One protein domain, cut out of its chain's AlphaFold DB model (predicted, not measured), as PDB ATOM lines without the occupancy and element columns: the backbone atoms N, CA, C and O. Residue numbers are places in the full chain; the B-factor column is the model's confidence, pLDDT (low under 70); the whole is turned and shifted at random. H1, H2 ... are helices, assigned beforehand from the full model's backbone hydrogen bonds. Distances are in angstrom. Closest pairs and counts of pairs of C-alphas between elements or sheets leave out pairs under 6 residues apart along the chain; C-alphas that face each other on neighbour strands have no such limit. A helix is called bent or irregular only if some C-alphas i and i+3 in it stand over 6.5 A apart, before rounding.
ATOM      1  N   LEU A 142      -2.088  -3.235  12.272       82.62
ATOM      2  CA  LEU A 142      -1.703  -3.208  13.689       82.62
ATOM      3  C   LEU A 142      -2.839  -2.720  14.591       82.62
ATOM      4  O   LEU A 142      -3.061  -3.273  15.665       82.62
ATOM      5  N   ARG A 143      -3.593  -1.709  14.146       82.81
ATOM      6  CA  ARG A 143      -4.768  -1.234  14.879       82.81
ATOM      7  C   ARG A 143      -5.864  -2.299  14.925       82.81
ATOM      8  O   ARG A 143      -6.466  -2.479  15.973       82.81
ATOM      9  N   MET A 144      -6.092  -3.020  13.828       83.12
ATOM     10  CA  MET A 144      -7.059  -4.124  13.789       83.12
ATOM     11  C   MET A 144      -6.674  -5.253  14.750       83.12
ATOM     12  O   MET A 144      -7.546  -5.782  15.430       83.12
ATOM     13  N   LEU A 145      -5.384  -5.598  14.826       84.69
ATOM     14  CA  LEU A 145      -4.874  -6.583  15.784       84.69
ATOM     15  C   LEU A 145      -5.100  -6.124  17.226       84.69
ATOM     16  O   LEU A 145      -5.614  -6.892  18.031       84.69
ATOM     17  N   ARG A 146      -4.792  -4.857  17.528       80.94
ATOM     18  CA  ARG A 146      -5.037  -4.280  18.854       80.94
ATOM     19  C   ARG A 146      -6.520  -4.315  19.230       80.94
ATOM     20  O   ARG A 146      -6.859  -4.782  20.305       80.94
ATOM     21  N   GLU A 147      -7.401  -3.881  18.329       82.50
ATOM     22  CA  GLU A 147      -8.859  -3.915  18.536       82.50
ATOM     23  C   GLU A 147      -9.388  -5.343  18.746       82.50
ATOM     24  O   GLU A 147     -10.338  -5.547  19.497       82.50
ATOM     25  N   ALA A 148      -8.782  -6.340  18.093       83.12
ATOM     26  CA  ALA A 148      -9.126  -7.744  18.299       83.12
ATOM     27  C   ALA A 148      -8.648  -8.280  19.661       83.12
ATOM     28  O   ALA A 148      -9.280  -9.181  20.202       83.12
ATOM     29  N   TRP A 149      -7.547  -7.748  20.201       83.69
ATOM     30  CA  TRP A 149      -6.964  -8.178  21.477       83.69
ATOM     31  C   TRP A 149      -7.586  -7.486  22.693       83.69
ATOM     32  O   TRP A 149      -7.821  -8.135  23.704       83.69
ATOM     33  N   GLU A 150      -7.856  -6.184  22.600       81.50
ATOM     34  CA  GLU A 150      -8.372  -5.366  23.710       81.50
ATOM     35  C   GLU A 150      -9.908  -5.408  23.818       81.50
ATOM     36  O   GLU A 150     -10.474  -4.940  24.804       81.50
ATOM     37  N   GLY A 151     -10.594  -5.980  22.820       67.56
ATOM     38  CA  GLY A 151     -12.039  -5.842  22.660       67.56
ATOM     39  C   GLY A 151     -12.417  -4.454  22.128       67.56
ATOM     40  O   GLY A 151     -11.627  -3.508  22.151       67.56
ATOM     41  N   ARG A 152     -13.637  -4.310  21.598       63.00
ATOM     42  CA  ARG A 152     -14.144  -2.978  21.242       63.00
ATOM     43  C   ARG A 152     -14.465  -2.249  22.545       63.00
ATOM     44  O   ARG A 152     -15.425  -2.621  23.211       63.00
ATOM     45  N   GLY A 153     -13.657  -1.255  22.914       58.31
ATOM     46  CA  GLY A 153     -14.061  -0.275  23.925       58.31
ATOM     47  C   GLY A 153     -15.378   0.389  23.513       58.31
ATOM     48  O   GLY A 153     -15.711   0.384  22.325       58.31
ATOM     49  N   GLU A 154     -16.134   0.916  24.477       56.72
ATOM     50  CA  GLU A 154     -17.393   1.616  24.200       56.72
ATOM     51  C   GLU A 154     -17.179   2.672  23.107       56.72
ATOM     52  O   GLU A 154     -16.319   3.550  23.225       56.72
ATOM     53  N   ASP A 155     -17.926   2.543  22.006       61.41
ATOM     54  CA  ASP A 155     -17.883   3.529  20.936       61.41
ATOM     55  C   ASP A 155     -18.469   4.840  21.489       61.41
ATOM     56  O   ASP A 155     -19.563   4.818  22.065       61.41
ATOM     57  N   PRO A 156     -17.779   5.987  21.331       63.53
ATOM     58  CA  PRO A 156     -18.319   7.270  21.760       63.53
ATOM     59  C   PRO A 156     -19.668   7.510  21.086       63.53
ATOM     60  O   PRO A 156     -19.892   7.092  19.942       63.53
ATOM     61  N   THR A 157     -20.564   8.222  21.767       76.06
ATOM     62  CA  THR A 157     -21.837   8.602  21.153       76.06
ATOM     63  C   THR A 157     -21.581   9.376  19.857       76.06
ATOM     64  O   THR A 157     -20.549  10.033  19.687       76.06
ATOM     65  N   VAL A 158     -22.531   9.335  18.916       73.06
ATOM     66  CA  VAL A 158     -22.395  10.041  17.627       73.06
ATOM     67  C   VAL A 158     -22.053  11.522  17.839       73.06
ATOM     68  O   VAL A 158     -21.233  12.075  17.109       73.06
ATOM     69  N   VAL A 159     -22.629  12.147  18.870       76.75
ATOM     70  CA  VAL A 159     -22.392  13.554  19.218       76.75
ATOM     71  C   VAL A 159     -20.968  13.774  19.733       76.75
ATOM     72  O   VAL A 159     -20.278  14.653  19.219       76.75
ATOM     73  N   GLU A 160     -20.489  12.965  20.679       76.75
ATOM     74  CA  GLU A 160     -19.111  13.051  21.191       76.75
ATOM     75  C   GLU A 160     -18.077  12.800  20.088       76.75
ATOM     76  O   GLU A 160     -17.066  13.501  20.003       76.75
ATOM     77  N   TYR A 161     -18.346  11.847  19.191       77.75
ATOM     78  CA  TYR A 161     -17.488  11.595  18.039       77.75
ATOM     79  C   TYR A 161     -17.416  12.810  17.107       77.75
ATOM     80  O   TYR A 161     -16.321  13.181  16.677       77.75
ATOM     81  N   VAL A 162     -18.560  13.432  16.793       78.81
ATOM     82  CA  VAL A 162     -18.631  14.612  15.916       78.81
ATOM     83  C   VAL A 162     -17.939  15.814  16.555       78.81
ATOM     84  O   VAL A 162     -17.136  16.462  15.885       78.81
ATOM     85  N   LEU A 163     -18.180  16.086  17.841       80.00
ATOM     86  CA  LEU A 163     -17.515  17.173  18.566       80.00
ATOM     87  C   LEU A 163     -15.998  16.953  18.619       80.00
ATOM     88  O   LEU A 163     -15.236  17.824  18.203       80.00
ATOM     89  N   GLY A 164     -15.560  15.748  18.991       79.88
ATOM     90  CA  GLY A 164     -14.141  15.401  19.000       79.88
ATOM     91  C   GLY A 164     -13.503  15.438  17.606       79.88
ATOM     92  O   GLY A 164     -12.327  15.766  17.467       79.88
ATOM     93  N   LEU A 165     -14.251  15.122  16.544       77.56
ATOM     94  CA  LEU A 165     -13.777  15.255  15.164       77.56
ATOM     95  C   LEU A 165     -13.571  16.724  14.783       77.56
ATOM     96  O   LEU A 165     -12.530  17.054  14.214       77.56
ATOM     97  N   LEU A 166     -14.533  17.595  15.099       78.94
ATOM     98  CA  LEU A 166     -14.435  19.028  14.823       78.94
ATOM     99  C   LEU A 166     -13.268  19.666  15.582       78.94
ATOM    100  O   LEU A 166     -12.485  20.392  14.970       78.94
ATOM    101  N   GLU A 167     -13.091  19.336  16.861       82.06
ATOM    102  CA  GLU A 167     -11.951  19.800  17.661       82.06
ATOM    103  C   GLU A 167     -10.615  19.336  17.074       82.06
ATOM    104  O   GLU A 167      -9.702  20.148  16.885       82.06
ATOM    105  N   ARG A 168     -10.499  18.050  16.703       78.75
ATOM    106  CA  ARG A 168      -9.294  17.525  16.044       78.75
ATOM    107  C   ARG A 168      -9.010  18.257  14.737       78.75
ATOM    108  O   ARG A 168      -7.873  18.655  14.517       78.75
ATOM    109  N   LEU A 169     -10.014  18.470  13.885       78.00
ATOM    110  CA  LEU A 169      -9.844  19.167  12.605       78.00
ATOM    111  C   LEU A 169      -9.415  20.629  12.791       78.00
ATOM    112  O   LEU A 169      -8.509  21.091  12.095       78.00
ATOM    113  N   GLN A 170     -10.017  21.347  13.743       79.62
ATOM    114  CA  GLN A 170      -9.644  22.729  14.063       79.62
ATOM    115  C   GLN A 170      -8.215  22.816  14.613       79.62
ATOM    116  O   GLN A 170      -7.424  23.646  14.155       79.62
ATOM    117  N   CYS A 171      -7.852  21.920  15.533       76.38
ATOM    118  CA  CYS A 171      -6.507  21.843  16.097       76.38
ATOM    119  C   CYS A 171      -5.462  21.503  15.022       76.38
ATOM    120  O   CYS A 171      -4.463  22.215  14.877       76.38
ATOM    121  N   CYS A 172      -5.732  20.478  14.206       72.69
ATOM    122  CA  CYS A 172      -4.901  20.085  13.071       72.69
ATOM    123  C   CYS A 172      -4.673  21.260  12.120       72.69
ATOM    124  O   CYS A 172      -3.533  21.520  11.744       72.69
ATOM    125  N   ARG A 173      -5.723  22.012  11.767       77.75
ATOM    126  CA  ARG A 173      -5.600  23.178  10.883       77.75
ATOM    127  C   ARG A 173      -4.664  24.238  11.464       77.75
ATOM    128  O   ARG A 173      -3.708  24.627  10.796       77.75
ATOM    129  N   GLY A 174      -4.884  24.654  12.712       79.69
ATOM    130  CA  GLY A 174      -4.045  25.669  13.358       79.69
ATOM    131  C   GLY A 174      -2.596  25.214  13.581       79.69
ATOM    132  O   GLY A 174      -1.672  26.028  13.571       79.69
ATOM    133  N   LEU A 175      -2.360  23.915  13.786       77.44
ATOM    134  CA  LEU A 175      -1.010  23.349  13.873       77.44
ATOM    135  C   LEU A 175      -0.331  23.283  12.505       77.44
ATOM    136  O   LEU A 175       0.817  23.700  12.387       77.44
ATOM    137  N   VAL A 176      -1.038  22.838  11.464       75.88
ATOM    138  CA  VAL A 176      -0.515  22.799  10.091       75.88
ATOM    139  C   VAL A 176      -0.138  24.196   9.615       75.88
ATOM    140  O   VAL A 176       0.967  24.367   9.105       75.88
ATOM    141  N   GLU A 177      -0.992  25.199   9.824       82.19
ATOM    142  CA  GLU A 177      -0.705  26.588   9.445       82.19
ATOM    143  C   GLU A 177       0.582  27.098  10.120       82.19
ATOM    144  O   GLU A 177       1.487  27.590   9.438       82.19
ATOM    145  N   ARG A 178       0.734  26.878  11.434       83.38
ATOM    146  CA  ARG A 178       1.950  27.242  12.187       83.38
ATOM    147  C   ARG A 178       3.188  26.479  11.715       83.38
ATOM    148  O   ARG A 178       4.238  27.078  11.486       83.38
ATOM    149  N   SER A 179       3.074  25.168  11.523       75.88
ATOM    150  CA  SER A 179       4.162  24.321  11.033       75.88
ATOM    151  C   SER A 179       4.611  24.709   9.627       75.88
ATOM    152  O   SER A 179       5.812  24.747   9.346       75.88
ATOM    153  N   MET A 180       3.667  25.034   8.740       75.31
ATOM    154  CA  MET A 180       3.956  25.523   7.395       75.31
ATOM    155  C   MET A 180       4.673  26.868   7.435       75.31
ATOM    156  O   MET A 180       5.688  27.016   6.756       75.31
ATOM    157  N   GLN A 181       4.206  27.815   8.252       83.06
ATOM    158  CA  GLN A 181       4.867  29.112   8.434       83.06
ATOM    159  C   GLN A 181       6.291  28.945   8.980       83.06
ATOM    160  O   GLN A 181       7.237  29.534   8.450       83.06
ATOM    161  N   ALA A 182       6.485  28.084   9.981       82.75
ATOM    162  CA  ALA A 182       7.803  27.791  10.540       82.75
ATOM    163  C   ALA A 182       8.729  27.105   9.519       82.75
ATOM    164  O   ALA A 182       9.921  27.415   9.442       82.75
ATOM    165  N   ALA A 183       8.208  26.178   8.709       74.19
ATOM    166  CA  ALA A 183       8.966  25.531   7.641       74.19
ATOM    167  C   ALA A 183       9.354  26.521   6.532       74.19
ATOM    168  O   ALA A 183      10.512  26.536   6.117       74.19
ATOM    169  N   GLN A 184       8.428  27.382   6.099       76.00
ATOM    170  CA  GLN A 184       8.701  28.446   5.127       76.00
ATOM    171  C   GLN A 184       9.746  29.432   5.654       76.00
ATOM    172  O   GLN A 184      10.679  29.770   4.932       76.00
ATOM    173  N   THR A 185       9.645  29.831   6.924       82.12
ATOM    174  CA  THR A 185      10.607  30.738   7.566       82.12
ATOM    175  C   THR A 185      12.001  30.116   7.607       82.12
ATOM    176  O   THR A 185      12.965  30.745   7.177       82.12
ATOM    177  N   ARG A 186      12.127  28.850   8.035       79.44
ATOM    178  CA  ARG A 186      13.412  28.123   8.027       79.44
ATOM    179  C   ARG A 186      13.991  27.989   6.618       79.44
ATOM    180  O   ARG A 186      15.185  28.209   6.430       79.44
ATOM    181  N   ALA A 187      13.155  27.653   5.635       71.25
ATOM    182  CA  ALA A 187      13.573  27.545   4.239       71.25
ATOM    183  C   ALA A 187      14.067  28.890   3.689       71.25
ATOM    184  O   ALA A 187      15.106  28.926   3.033       71.25
ATOM    185  N   LYS A 188      13.368  29.988   4.008       76.69
ATOM    186  CA  LYS A 188      13.770  31.349   3.641       76.69
ATOM    187  C   LYS A 188      15.105  31.727   4.281       76.69
ATOM    188  O   LYS A 188      16.011  32.113   3.561       76.69
ATOM    189  N   LEU A 189      15.274  31.519   5.588       80.25
ATOM    190  CA  LEU A 189      16.537  31.797   6.288       80.25
ATOM    191  C   LEU A 189      17.718  31.016   5.693       80.25
ATOM    192  O   LEU A 189      18.802  31.565   5.502       80.25
ATOM    193  N   TYR A 190      17.518  29.731   5.385       70.50
ATOM    194  CA  TYR A 190      18.555  28.910   4.761       70.50
ATOM    195  C   TYR A 190      18.890  29.387   3.342       70.50
ATOM    196  O   TYR A 190      20.069  29.453   2.977       70.50
ATOM    197  N   TYR A 191      17.861  29.729   2.557       63.66
ATOM    198  CA  TYR A 191      18.026  30.306   1.229       63.66
ATOM    199  C   TYR A 191      18.799  31.621   1.311       63.66
ATOM    200  O   TYR A 191      19.861  31.710   0.714       63.66
ATOM    201  N   ASP A 192      18.357  32.582   2.122       72.81
ATOM    202  CA  ASP A 192      18.988  33.899   2.263       72.81
ATOM    203  C   ASP A 192      20.453  33.791   2.722       72.81
ATOM    204  O   ASP A 192      21.313  34.511   2.221       72.81
ATOM    205  N   ARG A 193      20.789  32.826   3.594       70.88
ATOM    206  CA  ARG A 193      22.178  32.583   4.033       70.88
ATOM    207  C   ARG A 193      23.099  32.091   2.911       70.88
ATOM    208  O   ARG A 193      24.305  32.312   2.964       70.88
ATOM    209  N   THR A 194      22.563  31.354   1.941       61.09
ATOM    210  CA  THR A 194      23.348  30.726   0.859       61.09
ATOM    211  C   THR A 194      23.158  31.402  -0.498       61.09
ATOM    212  O   THR A 194      23.936  31.155  -1.426       61.09
ATOM    213  N   ALA A 195      22.160  32.275  -0.623       61.97
ATOM    214  CA  ALA A 195      21.822  32.987  -1.838       61.97
ATOM    215  C   ALA A 195      22.865  34.069  -2.111       61.97
ATOM    216  O   ALA A 195      22.952  35.088  -1.433       61.97
TER     217      ALA A 195
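Overview. This is residues 142 to 195 of the 263 residues of a protein of Ixodes scapularis (UniProt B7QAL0). The model is an open, lopsided hook: a short helix, H1, makes the short arm, residues 151 to 157 make the bend, and one long helix, H2, makes the long arm. H1 runs towards the bend and H2 runs back from it, with empty space between the two arms and no packed core. The printed part has 54 residues with two named helices, H1 then H2, and no named strand, and its class is all helix. It is extended, with a radius of gyration of the C-alphas of 19.7 A, and spans 57 by 27 by 9 A, with H2 making the length.

Arrangement. H1, residues 142 to 150, and H2, residues 158 to 194, are apart, with no C-alpha of the one within 8 A of the other. A short link of 7 residues joins them. Residues 142 to 155, 157 to 163 and 165 to 195 stand free. In both helices every O i to N i+4 pair is within hydrogen-bond range.

Along the chain. H1 begins at C-alpha 142, at (-1.703, -3.208, 13.689), and ends at Glu 150. H2 has 37 residues and measures 52.9 A from its first to its last C-alpha, from Val 158 at (-22.395, 10.041, 17.627) to Thr 194 at (23.348, 30.726, 0.859). Neither helix is bent.

Size, cuts and confidence. The two C-alphas farthest apart are those of Gly 151 and Ala 195, at 57.0 A, while those of Leu 142 and Ala 195, the first and last printed, are 45.9 A apart. The printed part has no cut. The mean pLDDT of the printed part is 75.8, and residues 151 to 156, 191 and 194 to 195 are under 70.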